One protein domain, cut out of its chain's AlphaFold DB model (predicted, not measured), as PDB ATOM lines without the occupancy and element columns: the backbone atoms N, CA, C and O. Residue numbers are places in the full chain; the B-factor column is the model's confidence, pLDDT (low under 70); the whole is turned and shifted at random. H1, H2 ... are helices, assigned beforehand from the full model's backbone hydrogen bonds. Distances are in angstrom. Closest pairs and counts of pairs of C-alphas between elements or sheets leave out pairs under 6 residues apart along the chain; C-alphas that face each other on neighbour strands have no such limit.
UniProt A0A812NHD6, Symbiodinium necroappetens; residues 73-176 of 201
ATOM      1  N   TRP A  73      19.715  50.695  32.390       85.56
ATOM      2  CA  TRP A  73      18.337  50.253  32.545       85.56
ATOM      3  C   TRP A  73      18.067  49.135  31.537       85.56
ATOM      4  O   TRP A  73      18.730  49.066  30.503       85.56
ATOM      5  N   TRP A  74      17.112  48.244  31.807       86.00
ATOM      6  CA  TRP A  74      16.844  47.114  30.904       86.00
ATOM      7  C   TRP A  74      16.596  47.575  29.457       86.00
ATOM      8  O   TRP A  74      17.074  46.932  28.530       86.00
ATOM      9  N   TRP A  75      15.944  48.729  29.283       90.62
ATOM     10  CA  TRP A  75      15.657  49.340  27.987       90.62
ATOM     11  C   TRP A  75      16.870  50.037  27.350       90.62
ATOM     12  O   TRP A  75      16.843  50.340  26.169       90.62
ATOM     13  N   GLN A  76      17.954  50.275  28.088       93.88
ATOM     14  CA  GLN A  76      19.221  50.796  27.549       93.88
ATOM     15  C   GLN A  76      20.175  49.684  27.092       93.88
ATOM     16  O   GLN A  76      21.286  49.962  26.634       93.88
ATOM     17  N   LYS A  77      19.803  48.419  27.303       90.38
ATOM     18  CA  LYS A  77      20.567  47.261  26.838       90.38
ATOM     19  C   LYS A  77      20.121  46.899  25.424       90.38
ATOM     20  O   LYS A  77      18.987  47.168  25.047       90.38
ATOM     21  N   GLU A  78      21.012  46.259  24.677       93.25
ATOM     22  CA  GLU A  78      20.715  45.753  23.334       93.25
ATOM     23  C   GLU A  78      19.522  44.779  23.388       93.25
ATOM     24  O   GLU A  78      19.483  43.874  24.235       93.25
ATOM     25  N   GLY A  79      18.543  44.980  22.511       92.88
ATOM     26  CA  GLY A  79      17.358  44.143  22.342       92.88
ATOM     27  C   GLY A  79      17.456  43.219  21.126       92.88
ATOM     28  O   GLY A  79      18.518  43.052  20.530       92.88
ATOM     29  N   TYR A  80      16.337  42.595  20.761       91.69
ATOM     30  CA  TYR A  80      16.239  41.751  19.559       91.69
ATOM     31  C   TYR A  80      16.048  42.581  18.288       91.69
ATOM     32  O   TYR A  80      16.489  42.190  17.213       91.69
ATOM     33  N   MET A  81      15.407  43.739  18.399       89.56
ATOM     34  CA  MET A  81      15.155  44.665  17.294       89.56
ATOM     35  C   MET A  81      15.870  46.007  17.508       89.56
ATOM     36  O   MET A  81      15.951  46.817  16.590       89.56
ATOM     37  N   THR A  82      16.408  46.240  18.708       91.69
ATOM     38  CA  THR A  82      17.083  47.482  19.097       91.69
ATOM     39  C   THR A  82      18.571  47.248  19.387       91.69
ATOM     40  O   THR A  82      18.957  46.934  20.509       91.69
ATOM     41  N   GLU A  83      19.439  47.428  18.385       91.06
ATOM     42  CA  GLU A  83      20.888  47.157  18.512       91.06
ATOM     43  C   GLU A  83      21.538  47.898  19.689       91.06
ATOM     44  O   GLU A  83      22.334  47.317  20.413       91.06
ATOM     45  N   PHE A  84      21.152  49.151  19.938       92.38
ATOM     46  CA  PHE A  84      21.701  49.974  21.023       92.38
ATOM     47  C   PHE A  84      20.718  50.182  22.187       92.38
ATOM     48  O   PHE A  84      20.933  51.056  23.027       92.38
ATOM     49  N   GLY A  85      19.638  49.396  22.226       92.69
ATOM     50  CA  GLY A  85      18.495  49.626  23.106       92.69
ATOM     51  C   GLY A  85      17.617  50.800  22.660       92.69
ATOM     52  O   GLY A  85      17.755  51.348  21.563       92.69
ATOM     53  N   TYR A  86      16.685  51.179  23.526       93.62
ATOM     54  CA  TYR A  86      15.739  52.266  23.311       93.62
ATOM     55  C   TYR A  86      16.366  53.622  23.648       93.62
ATOM     56  O   TYR A  86      17.175  53.751  24.570       93.62
ATOM     57  N   LYS A  87      15.962  54.661  22.910       93.88
ATOM     58  CA  LYS A  87      16.419  56.043  23.152       93.88
ATOM     59  C   LYS A  87      15.878  56.605  24.467       93.88
ATOM     60  O   LYS A  87      16.558  57.377  25.136       93.88
ATOM     61  N   GLU A  88      14.665  56.206  24.824       94.12
ATOM     62  CA  GLU A  88      13.964  56.583  26.045       94.12
ATOM     63  C   GLU A  88      13.191  55.384  26.602       94.12
ATOM     64  O   GLU A  88      13.193  54.303  26.012       94.12
ATOM     65  N   ASN A  89      12.547  55.550  27.756       94.56
ATOM     66  CA  ASN A  89      11.750  54.479  28.339       94.56
ATOM     67  C   ASN A  89      10.577  54.122  27.397       94.56
ATOM     68  O   ASN A  89       9.752  55.000  27.129       94.56
ATOM     69  N   PRO A  90      10.439  52.855  26.953       95.31
ATOM     70  CA  PRO A  90       9.394  52.441  26.012       95.31
ATOM     71  C   PRO A  90       7.975  52.765  26.472       95.31
ATOM     72  O   PRO A  90       7.100  52.992  25.649       95.31
ATOM     73  N   ASN A  91       7.734  52.852  27.783       94.50
ATOM     74  CA  ASN A  91       6.418  53.203  28.320       94.50
ATOM     75  C   ASN A  91       5.977  54.638  27.980       94.50
ATOM     76  O   ASN A  91       4.801  54.960  28.141       94.50
ATOM     77  N   TRP A  92       6.896  55.513  27.567       96.38
ATOM     78  CA  TRP A  92       6.588  56.905  27.225       96.38
ATOM     79  C   TRP A  92       6.217  57.090  25.752       96.38
ATOM     80  O   TRP A  92       5.508  58.042  25.427       96.38
ATOM     81  N   ASN A  93       6.625  56.169  24.874       95.12
ATOM     82  CA  ASN A  93       6.335  56.213  23.445       95.12
ATOM     83  C   ASN A  93       5.529  54.968  23.021       95.12
ATOM     84  O   ASN A  93       6.052  53.856  23.077       95.12
ATOM     85  N   PRO A  94       4.283  55.109  22.525       93.44
ATOM     86  CA  PRO A  94       3.448  53.961  22.161       93.44
ATOM     87  C   PRO A  94       4.041  53.086  21.046       93.44
ATOM     88  O   PRO A  94       3.695  51.907  20.952       93.44
ATOM     89  N   TYR A  95       4.911  53.634  20.191       92.62
ATOM     90  CA  TYR A  95       5.613  52.851  19.173       92.62
ATOM     91  C   TYR A  95       6.674  51.942  19.806       92.62
ATOM     92  O   TYR A  95       6.665  50.732  19.577       92.62
ATOM     93  N   ASP A  96       7.529  52.510  20.658       93.75
ATOM     94  CA  ASP A  96       8.576  51.767  21.363       93.75
ATOM     95  C   ASP A  96       7.980  50.762  22.350       93.75
ATOM     96  O   ASP A  96       8.509  49.665  22.499       93.75
ATOM     97  N   TYR A  97       6.836  51.080  22.961       93.38
ATOM     98  CA  TYR A  97       6.086  50.143  23.792       93.38
ATOM     99  C   TYR A  97       5.694  48.877  23.020       93.38
ATOM    100  O   TYR A  97       5.993  47.766  23.452       93.38
ATOM    101  N   LYS A  98       5.081  49.029  21.837       91.38
ATOM    102  CA  LYS A  98       4.719  47.886  20.981       91.38
ATOM    103  C   LYS A  98       5.945  47.113  20.506       91.38
ATOM    104  O   LYS A  98       5.877  45.895  20.346       91.38
ATOM    105  N   LEU A  99       7.054  47.807  20.254       90.44
ATOM    106  CA  LEU A  99       8.320  47.168  19.912       90.44
ATOM    107  C   LEU A  99       8.848  46.331  21.089       90.44
ATOM    108  O   LEU A  99       9.198  45.170  20.892       90.44
ATOM    109  N   ALA A 100       8.794  46.863  22.311       93.44
ATOM    110  CA  ALA A 100       9.177  46.157  23.531       93.44
ATOM    111  C   ALA A 100       8.291  44.938  23.803       93.44
ATOM    112  O   ALA A 100       8.808  43.874  24.141       93.44
ATOM    113  N   GLU A 101       6.978  45.037  23.579       90.06
ATOM    114  CA  GLU A 101       6.079  43.879  23.652       90.06
ATOM    115  C   GLU A 101       6.488  42.769  22.672       90.06
ATOM    116  O   GLU A 101       6.450  41.590  23.027       90.06
ATOM    117  N   ARG A 102       6.909  43.118  21.446       88.19
ATOM    118  CA  ARG A 102       7.426  42.134  20.479       88.19
ATOM    119  C   ARG A 102       8.744  41.525  20.950       88.19
ATOM    120  O   ARG A 102       8.881  40.306  20.927       88.19
ATOM    121  N   GLU A 103       9.685  42.339  21.426       91.75
ATOM    122  CA  GLU A 103      10.958  41.845  21.965       91.75
ATOM    123  C   GLU A 103      10.769  40.907  23.165       91.75
ATOM    124  O   GLU A 103      11.484  39.913  23.284       91.75
ATOM    125  N   MET A 104       9.770  41.154  24.019       88.88
ATOM    126  CA  MET A 104       9.418  40.237  25.108       88.88
ATOM    127  C   MET A 104       8.952  38.870  24.598       88.88
ATOM    128  O   MET A 104       9.277  37.853  25.212       88.88
ATOM    129  N   ARG A 105       8.231  38.818  23.470       88.81
ATOM    130  CA  ARG A 105       7.834  37.544  22.845       88.81
ATOM    131  C   ARG A 105       9.049  36.773  22.338       88.81
ATOM    132  O   ARG A 105       9.107  35.565  22.533       88.81
ATOM    133  N   PHE A 106      10.040  37.459  21.767       90.62
ATOM    134  CA  PHE A 106      11.299  36.832  21.354       90.62
ATOM    135  C   PHE A 106      12.098  36.297  22.540       90.62
ATOM    136  O   PHE A 106      12.526  35.148  22.505       90.62
ATOM    137  N   ALA A 107      12.206  37.069  23.624       91.25
ATOM    138  CA  ALA A 107      12.849  36.608  24.857       91.25
ATOM    139  C   ALA A 107      12.164  35.368  25.446       91.25
ATOM    140  O   ALA A 107      12.817  34.451  25.948       91.25
ATOM    141  N   TYR A 108      10.833  35.336  25.392       88.69
ATOM    142  CA  TYR A 108      10.058  34.197  25.859       88.69
ATOM    143  C   TYR A 108      10.251  32.962  24.969       88.69
ATOM    144  O   TYR A 108      10.484  31.875  25.494       88.69
ATOM    145  N   ALA A 109      10.237  33.134  23.644       87.44
ATOM    146  CA  ALA A 109      10.518  32.062  22.691       87.44
ATOM    147  C   ALA A 109      11.934  31.491  22.873       87.44
ATOM    148  O   ALA A 109      12.091  30.275  22.952       87.44
ATOM    149  N   GLU A 110      12.949  32.351  23.035       94.00
ATOM    150  CA  GLU A 110      14.323  31.926  23.337       94.00
ATOM    151  C   GLU A 110      14.363  31.048  24.588       94.00
ATOM    152  O   GLU A 110      14.949  29.968  24.578       94.00
ATOM    153  N   LYS A 111      13.692  31.484  25.660       92.62
ATOM    154  CA  LYS A 111      13.631  30.742  26.921       92.62
ATOM    155  C   LYS A 111      12.993  29.361  26.751       92.62
ATOM    156  O   LYS A 111      13.489  28.412  27.355       92.62
ATOM    157  N   ILE A 112      11.907  29.250  25.982       92.44
ATOM    158  CA  ILE A 112      11.248  27.963  25.713       92.44
ATOM    159  C   ILE A 112      12.208  27.032  24.975       92.44
ATOM    160  O   ILE A 112      12.500  25.954  25.484       92.44
ATOM    161  N   LEU A 113      12.774  27.480  23.852       93.06
ATOM    162  CA  LEU A 113      13.675  26.661  23.035       93.06
ATOM    163  C   LEU A 113      14.923  26.224  23.817       93.06
ATOM    164  O   LEU A 113      15.333  25.066  23.759       93.06
ATOM    165  N   MET A 114      15.508  27.134  24.600       95.50
ATOM    166  CA  MET A 114      16.622  26.829  25.501       95.50
ATOM    167  C   MET A 114      16.250  25.750  26.523       95.50
ATOM    168  O   MET A 114      17.033  24.835  26.763       95.50
ATOM    169  N   ASN A 115      15.066  25.843  27.135       94.44
ATOM    170  CA  ASN A 115      14.603  24.844  28.095       94.44
ATOM    171  C   ASN A 115      14.379  23.480  27.434       94.44
ATOM    172  O   ASN A 115      14.842  22.481  27.973       94.44
ATOM    173  N   GLU A 116      13.762  23.432  26.255       94.19
ATOM    174  CA  GLU A 116      13.554  22.186  25.508       94.19
ATOM    175  C   GLU A 116      14.889  21.527  25.117       94.19
ATOM    176  O   GLU A 116      15.048  20.310  25.221       94.19
ATOM    177  N   LEU A 117      15.896  22.314  24.726       95.94
ATOM    178  CA  LEU A 117      17.247  21.807  24.454       95.94
ATOM    179  C   LEU A 117      17.944  21.275  25.717       95.94
ATOM    180  O   LEU A 117      18.608  20.237  25.661       95.94
ATOM    181  N   ARG A 118      17.759  21.934  26.868       96.94
ATOM    182  CA  ARG A 118      18.253  21.436  28.164       96.94
ATOM    183  C   ARG A 118      17.567  20.143  28.583       96.94
ATOM    184  O   ARG A 118      18.227  19.240  29.085       96.94
ATOM    185  N   GLU A 119      16.264  20.024  28.349       96.69
ATOM    186  CA  GLU A 119      15.501  18.798  28.609       96.69
ATOM    187  C   GLU A 119      15.977  17.628  27.733       96.69
ATOM    188  O   GLU A 119      15.962  16.480  28.176       96.69
ATOM    189  N   ARG A 120      16.501  17.911  26.530       95.81
ATOM    190  CA  ARG A 120      17.206  16.932  25.675       95.81
ATOM    191  C   ARG A 120      18.621  16.589  26.164       95.81
ATOM    192  O   ARG A 120      19.281  15.751  25.554       95.81
ATOM    193  N   GLY A 121      19.082  17.202  27.251       97.56
ATOM    194  CA  GLY A 121      20.364  16.920  27.891       97.56
ATOM    195  C   GLY A 121      21.537  17.776  27.412       97.56
ATOM    196  O   GLY A 121      22.672  17.415  27.711       97.56
ATOM    197  N   MET A 122      21.301  18.878  26.689       97.00
ATOM    198  CA  MET A 122      22.373  19.814  26.319       97.00
ATOM    199  C   MET A 122      22.639  20.838  27.429       97.00
ATOM    200  O   MET A 122      21.713  21.359  28.055       97.00
ATOM    201  N   THR A 123      23.909  21.166  27.644       97.75
ATOM    202  CA  THR A 123      24.339  22.263  28.530       97.75
ATOM    203  C   THR A 123      24.250  23.626  27.834       97.75
ATOM    204  O   THR A 123      24.254  23.711  26.605       97.75
ATOM    205  N   ASP A 124      24.197  24.719  28.601       96.00
ATOM    206  CA  ASP A 124      24.113  26.077  28.040       96.00
ATOM    207  C   ASP A 124      25.336  26.417  27.166       96.00
ATOM    208  O   ASP A 124      25.208  27.088  26.139       96.00
ATOM    209  N   GLU A 125      26.520  25.934  27.543       97.12
ATOM    210  CA  GLU A 125      27.753  26.086  26.773       97.12
ATOM    211  C   GLU A 125      27.699  25.319  25.448       97.12
ATOM    212  O   GLU A 125      28.054  25.877  24.407       97.12
ATOM    213  N   GLU A 126      27.222  24.071  25.460       96.00
ATOM    214  CA  GLU A 126      27.055  23.261  24.248       96.00
ATOM    215  C   GLU A 126      26.028  23.874  23.300       96.00
ATOM    216  O   GLU A 126      26.280  23.941  22.096       96.00
ATOM    217  N   ILE A 127      24.902  24.371  23.828       95.69
ATOM    218  CA  ILE A 127      23.881  25.048  23.023       95.69
ATOM    219  C   ILE A 127      24.502  26.249  22.313       95.69
ATOM    220  O   ILE A 127      24.342  26.382  21.104       95.69
ATOM    221  N   ARG A 128      25.269  27.090  23.020       95.75
ATOM    222  CA  ARG A 128      25.942  28.249  22.408       95.75
ATOM    223  C   ARG A 128      26.958  27.844  21.349       95.75
ATOM    224  O   ARG A 128      26.999  28.463  20.289       95.75
ATOM    225  N   GLN A 129      27.768  26.824  21.622       95.19
ATOM    226  CA  GLN A 129      28.772  26.343  20.672       95.19
ATOM    227  C   GLN A 129      28.113  25.795  19.407       95.19
ATOM    228  O   GLN A 129      28.475  26.206  18.308       95.19
ATOM    229  N   LYS A 130      27.104  24.933  19.545       93.56
ATOM    230  CA  LYS A 130      26.380  24.368  18.403       93.56
ATOM    231  C   LYS A 130      25.576  25.415  17.638       93.56
ATOM    232  O   LYS A 130      25.609  25.424  16.414       93.56
ATOM    233  N   ALA A 131      24.903  26.325  18.342       94.19
ATOM    234  CA  ALA A 131      24.174  27.431  17.733       94.19
ATOM    235  C   ALA A 131      25.116  28.338  16.919       94.19
ATOM    236  O   ALA A 131      24.777  28.748  15.815       94.19
ATOM    237  N   SER A 132      26.337  28.587  17.406       93.12
ATOM    238  CA  SER A 132      27.301  29.445  16.704       93.12
ATOM    239  C   SER A 132      27.789  28.905  15.354       93.12
ATOM    240  O   SER A 132      28.362  29.669  14.585       93.12
ATOM    241  N   VAL A 133      27.553  27.621  15.050       91.88
ATOM    242  CA  VAL A 133      27.886  27.010  13.749       91.88
ATOM    243  C   VAL A 133      26.959  27.508  12.636       91.88
ATOM    244  O   VAL A 133      27.342  27.505  11.469       91.88
ATOM    245  N   PHE A 134      25.745  27.939  12.979       87.81
ATOM    246  CA  PHE A 134      24.798  28.470  12.009       87.81
ATOM    247  C   PHE A 134      25.178  29.905  11.640       87.81
ATOM    248  O   PHE A 134      25.072  30.822  12.458       87.81
ATOM    249  N   GLU A 135      25.596  30.101  10.395       87.12
ATOM    250  CA  GLU A 135      25.859  31.419   9.822       87.12
ATOM    251  C   GLU A 135      24.716  31.822   8.890       87.12
ATOM    252  O   GLU A 135      24.226  31.015   8.098       87.12
ATOM    253  N   PHE A 136      24.305  33.086   8.982       83.50
ATOM    254  CA  PHE A 136      23.247  33.646   8.151       83.50
ATOM    255  C   PHE A 136      23.818  34.669   7.183       83.50
ATOM    256  O   PHE A 136      24.514  35.604   7.588       83.50
ATOM    257  N   VAL A 137      23.480  34.523   5.904       82.88
ATOM    258  CA  VAL A 137      23.797  35.529   4.891       82.88
ATOM    259  C   VAL A 137      22.680  36.571   4.886       82.88
ATOM    260  O   VAL A 137      21.544  36.283   4.517       82.88
ATOM    261  N   GLU A 138      22.990  37.787   5.333       80.38
ATOM    262  CA  GLU A 138      22.050  38.909   5.297       80.38
ATOM    263  C   GLU A 138      22.032  39.534   3.896       80.38
ATOM    264  O   GLU A 138      23.066  39.951   3.368       80.38
ATOM    265  N   GLY A 139      20.851  39.624   3.282       79.19
ATOM    266  CA  GLY A 139      20.698  40.305   1.997       79.19
ATOM    267  C   GLY A 139      20.841  41.826   2.132       79.19
ATOM    268  O   GLY A 139      20.322  42.419   3.074       79.19
ATOM    269  N   GLU A 140      21.449  42.492   1.142       80.00
ATOM    270  CA  GLU A 140      21.684  43.955   1.158       80.00
ATOM    271  C   GLU A 140      20.415  44.804   1.362       80.00
ATOM    272  O   GLU A 140      20.487  45.946   1.814       80.00
ATOM    273  N   LYS A 141      19.246  44.266   0.997       80.19
ATOM    274  CA  LYS A 141      17.951  44.961   1.063       80.19
ATOM    275  C   LYS A 141      17.168  44.691   2.348       80.19
ATOM    276  O   LYS A 141      16.120  45.305   2.536       80.19
ATOM    277  N   GLN A 142      17.616  43.757   3.184       74.00
ATOM    278  CA  GLN A 142      16.918  43.375   4.410       74.00
ATOM    279  C   GLN A 142      17.486  44.135   5.616       74.00
ATOM    280  O   GLN A 142      18.658  44.522   5.604       74.00
ATOM    281  N   PRO A 143      16.669  44.402   6.651       78.06
ATOM    282  CA  PRO A 143      17.186  44.965   7.889       78.06
ATOM    283  C   PRO A 143      18.209  44.001   8.497       78.06
ATOM    284  O   PRO A 143      17.958  42.801   8.593       78.06
ATOM    285  N   LYS A 144      19.357  44.542   8.916       84.88
ATOM    286  CA  LYS A 144      20.396  43.758   9.589       84.88
ATOM    287  C   LYS A 144      19.850  43.161  10.874       84.88
ATOM    288  O   LYS A 144      19.167  43.851  11.638       84.88
ATOM    289  N   LEU A 145      20.170  41.900  11.128       87.19
ATOM    290  CA  LEU A 145      19.746  41.246  12.349       87.19
ATOM    291  C   LEU A 145      20.647  41.680  13.497       87.19
ATOM    292  O   LEU A 145      21.870  41.754  13.385       87.19
ATOM    293  N   THR A 146      20.037  41.946  14.646       92.25
ATOM    294  CA  THR A 146      20.810  42.135  15.873       92.25
ATOM    295  C   THR A 146      21.439  40.808  16.290       92.25
ATOM    296  O   THR A 146      20.902  39.736  16.005       92.25
ATOM    297  N   LYS A 147      22.531  40.857  17.060       92.75
ATOM    298  CA  LYS A 147      23.184  39.649  17.595       92.75
ATOM    299  C   LYS A 147      22.229  38.754  18.388       92.75
ATOM    300  O   LYS A 147      22.327  37.535  18.312       92.75
ATOM    301  N   LYS A 148      21.292  39.348  19.137       93.75
ATOM    302  CA  LYS A 148      20.273  38.598  19.887       93.75
ATOM    303  C   LYS A 148      19.280  37.901  18.969       93.75
ATOM    304  O   LYS A 148      18.935  36.752  19.214       93.75
ATOM    305  N   MET A 149      18.842  38.577  17.908       93.00
ATOM    306  CA  MET A 149      17.957  37.961  16.925       93.00
ATOM    307  C   MET A 149      18.663  36.844  16.157       93.00
ATOM    308  O   MET A 149      18.093  35.770  15.997       93.00
ATOM    309  N   GLN A 150      19.913  37.068  15.745       93.12
ATOM    310  CA  GLN A 150      20.742  36.029  15.135       93.12
ATOM    311  C   GLN A 150      20.836  34.819  16.068       93.12
ATOM    312  O   GLN A 150      20.478  33.721  15.662       93.12
ATOM    313  N   PHE A 151      21.202  35.019  17.335       94.88
ATOM    314  CA  PHE A 151      21.309  33.932  18.310       94.88
ATOM    315  C   PHE A 151      19.996  33.156  18.504       94.88
ATOM    316  O   PHE A 151      20.002  31.927  18.538       94.88
ATOM    317  N   LEU A 152      18.858  33.850  18.562       94.69
ATOM    318  CA  LEU A 152      17.546  33.210  18.639       94.69
ATOM    319  C   LEU A 152      17.253  32.331  17.415       94.69
ATOM    320  O   LEU A 152      16.794  31.199  17.567       94.69
ATOM    321  N   LEU A 153      17.560  32.816  16.208       92.50
ATOM    322  CA  LEU A 153      17.426  32.014  14.992       92.50
ATOM    323  C   LEU A 153      18.355  30.798  15.031       92.50
ATOM    324  O   LEU A 153      17.905  29.690  14.759       92.50
ATOM    325  N   GLN A 154      19.614  30.966  15.442       93.81
ATOM    326  CA  GLN A 154      20.559  29.854  15.588       93.81
ATOM    327  C   GLN A 154      20.024  28.770  16.539       93.81
ATOM    328  O   GLN A 154      20.053  27.585  16.206       93.81
ATOM    329  N   ILE A 155      19.482  29.165  17.700       95.06
ATOM    330  CA  ILE A 155      18.842  28.239  18.650       95.06
ATOM    331  C   ILE A 155      17.654  27.528  18.002       95.06
ATOM    332  O   ILE A 155      17.483  26.325  18.195       95.06
ATOM    333  N   LYS A 156      16.832  28.243  17.230       92.88
ATOM    334  CA  LYS A 156      15.677  27.656  16.545       92.88
ATOM    335  C   LYS A 156      16.101  26.560  15.564       92.88
ATOM    336  O   LYS A 156      15.556  25.461  15.629       92.88
ATOM    337  N   TYR A 157      17.081  26.812  14.697       91.69
ATOM    338  CA  TYR A 157      17.551  25.795  13.744       91.69
ATOM    339  C   TYR A 157      18.228  24.614  14.433       91.69
ATOM    340  O   TYR A 157      18.025  23.467  14.026       91.69
ATOM    341  N   LEU A 158      18.966  24.877  15.514       93.81
ATOM    342  CA  LEU A 158      19.501  23.825  16.369       93.81
ATOM    343  C   LEU A 158      18.375  22.965  16.958       93.81
ATOM    344  O   LEU A 158      18.444  21.737  16.936       93.81
ATOM    345  N   HIS A 159      17.311  23.599  17.450       94.12
ATOM    346  CA  HIS A 159      16.147  22.920  18.007       94.12
ATOM    347  C   HIS A 159      15.392  22.076  16.966       94.12
ATOM    348  O   HIS A 159      14.966  20.960  17.283       94.12
ATOM    349  N   GLU A 160      15.276  22.567  15.730       91.19
ATOM    350  CA  GLU A 160      14.705  21.846  14.582       91.19
ATOM    351  C   GLU A 160      15.601  20.701  14.070       91.19
ATOM    352  O   GLU A 160      15.162  19.902  13.244       91.19
ATOM    353  N   GLY A 161      16.841  20.590  14.562       89.12
ATOM    354  CA  GLY A 161      17.775  19.533  14.178       89.12
ATOM    355  C   GLY A 161      18.375  19.707  12.781       89.12
ATOM    356  O   GLY A 161      18.851  18.730  12.208       89.12
ATOM    357  N   ARG A 162      18.383  20.928  12.226       82.62
ATOM    358  CA  ARG A 162      18.956  21.228  10.898       82.62
ATOM    359  C   ARG A 162      20.477  21.426  10.925       82.62
ATOM    360  O   ARG A 162      21.010  22.279  10.223       82.62
ATOM    361  N   GLU A 163      21.191  20.690  11.774       74.69
ATOM    362  CA  GLU A 163      22.650  20.812  11.893       74.69
ATOM    363  C   GLU A 163      23.321  20.492  10.531       74.69
ATOM    364  O   GLU A 163      23.183  19.382  10.019       74.69
ATOM    365  N   GLY A 164      24.054  21.449   9.940       64.06
ATOM    366  CA  GLY A 164      24.892  21.229   8.745       64.06
ATOM    367  C   GLY A 164      24.437  21.877   7.429       64.06
ATOM    368  O   GLY A 164      25.140  21.736   6.428       64.06
ATOM    369  N   GLU A 165      23.320  22.604   7.407       64.38
ATOM    370  CA  GLU A 165      22.878  23.363   6.227       64.38
ATOM    371  C   GLU A 165      23.301  24.840   6.333       64.38
ATOM    372  O   GLU A 165      23.123  25.472   7.372       64.38
ATOM    373  N   LEU A 166      23.874  25.395   5.258       65.88
ATOM    374  CA  LEU A 166      24.041  26.844   5.098       65.88
ATOM    375  C   LEU A 166      22.664  27.448   4.823       65.88
ATOM    376  O   LEU A 166      21.998  27.046   3.870       65.88
ATOM    377  N   ILE A 167      22.245  28.401   5.654       71.81
ATOM    378  CA  ILE A 167      20.885  28.939   5.627       71.81
ATOM    379  C   ILE A 167      20.912  30.326   4.990       71.81
ATOM    380  O   ILE A 167      21.404  31.291   5.582       71.81
ATOM    381  N   ASP A 168      20.364  30.429   3.781       71.94
ATOM    382  CA  ASP A 168      20.089  31.716   3.149       71.94
ATOM    383  C   ASP A 168      18.745  32.259   3.657       71.94
ATOM    384  O   ASP A 168      17.669  31.745   3.331       71.94
ATOM    385  N   LEU A 169      18.803  33.318   4.469       71.12
ATOM    386  CA  LEU A 169      17.613  33.955   5.033       71.12
ATOM    387  C   LEU A 169      16.690  34.526   3.952       71.12
ATOM    388  O   LEU A 169      15.475  34.591   4.157       71.12
ATOM    389  N   ALA A 170      17.235  34.948   2.808       66.88
ATOM    390  CA  ALA A 170      16.432  35.524   1.738       66.88
ATOM    391  C   ALA A 170      15.493  34.482   1.115       66.88
ATOM    392  O   ALA A 170      14.328  34.790   0.857       66.88
ATOM    393  N   GLU A 171      15.976  33.252   0.934       71.62
ATOM    394  CA  GLU A 171      15.202  32.148   0.362       71.62
ATOM    395  C   GLU A 171      14.119  31.649   1.333       71.62
ATOM    396  O   GLU A 171      12.996  31.338   0.928       71.62
ATOM    397  N   GLU A 172      14.418  31.598   2.633       68.44
ATOM    398  CA  GLU A 172      13.466  31.091   3.627       68.44
ATOM    399  C   GLU A 172      12.273  32.037   3.838       68.44
ATOM    400  O   GLU A 172      11.142  31.579   4.024       68.44
ATOM    401  N   ILE A 173      12.489  33.351   3.699       66.81
ATOM    402  CA  ILE A 173      11.411  34.354   3.709       66.81
ATOM    403  C   ILE A 173      10.486  34.212   2.490       66.81
ATOM    404  O   ILE A 173       9.294  34.504   2.584       66.81
ATOM    405  N   GLU A 174      11.004  33.778   1.340       68.25
ATOM    406  CA  GLU A 174      10.190  33.565   0.138       68.25
ATOM    407  C   GLU A 174       9.328  32.298   0.246       68.25
ATOM    408  O   GLU A 174       8.163  32.306  -0.159       68.25
ATOM    409  N   LYS A 175       9.872  31.225   0.838       71.38
ATOM    410  CA  LYS A 175       9.179  29.931   1.000       71.38
ATOM    411  C   LYS A 175       8.008  29.987   1.975       71.38
ATOM    412  O   LYS A 175       6.992  29.335   1.738       71.38
ATOM    413  N   SER A 176       8.142  30.770   3.036       56.72
ATOM    414  CA  SER A 176       7.063  31.029   3.981       56.72
ATOM    415  C   SER A 176       6.779  32.523   3.962       56.72
ATOM    416  O   SER A 176       7.434  33.266   4.681       56.72
TER     417      SER A 176
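This is residues 73 to 176 of the 201 residues of a protein of Symbiodinium necroappetens (UniProt A0A812NHD6). One long helix, H1, makes a diagonal beam, with H3 crossing its second half and short H2 set crosswise to both near its end. Short H4 lies away from these three, at the far end of two loops beside H3, while residues 73 to 93 form a loop beside the first half of H1. You will find 104 residues printed, with four named helices in the order H1, H2, H3, H4 and no named strand; the class is all helix. The whole is only just compact, close to loose, with a radius of gyration of the C-alphas of 15.1 A and spans of 43 by 34 by 21 A.

Past residues 73 to 93, look at H1, residues 94 to 119. With residues 114 to 118 alone it touches H2, residues 124 to 131, about perpendicular at 76 degrees; the closest C-alphas, of Arg 118 and Asp 124, are 7.5 A apart. With residues 106 to 117 alone H1 touches H3, residues 147 to 159, the same way at a steep tilt of 36 degrees, only just past shallow; the closest C-alphas, of Glu 110 and Leu 152, are 5.8 A apart. H2 and H3 touch, about perpendicular at 88 degrees, closest at the C-alphas of Ala 131 and Gln 154, 4.9 A. H4, residues 169 to 175, is apart from H1, H2 and H3. Every O i to N i+4 pair is within hydrogen-bond range in H1, H2 and H3; in H4, 2 of 3 are.

Find C-alpha 94 at (3.448, 53.961, 22.161); from there H1 runs 37.7 A. H2 covers 10.4 A, H3 18.2 A and H4 10.2 A, ending at C-alpha 175, (9.179, 29.931, 1.000).

The printed part has no cut, and the link from H2 to H3 is long. Low confidence falls at residues 164 to 166, 170, 172 to 174 and 176.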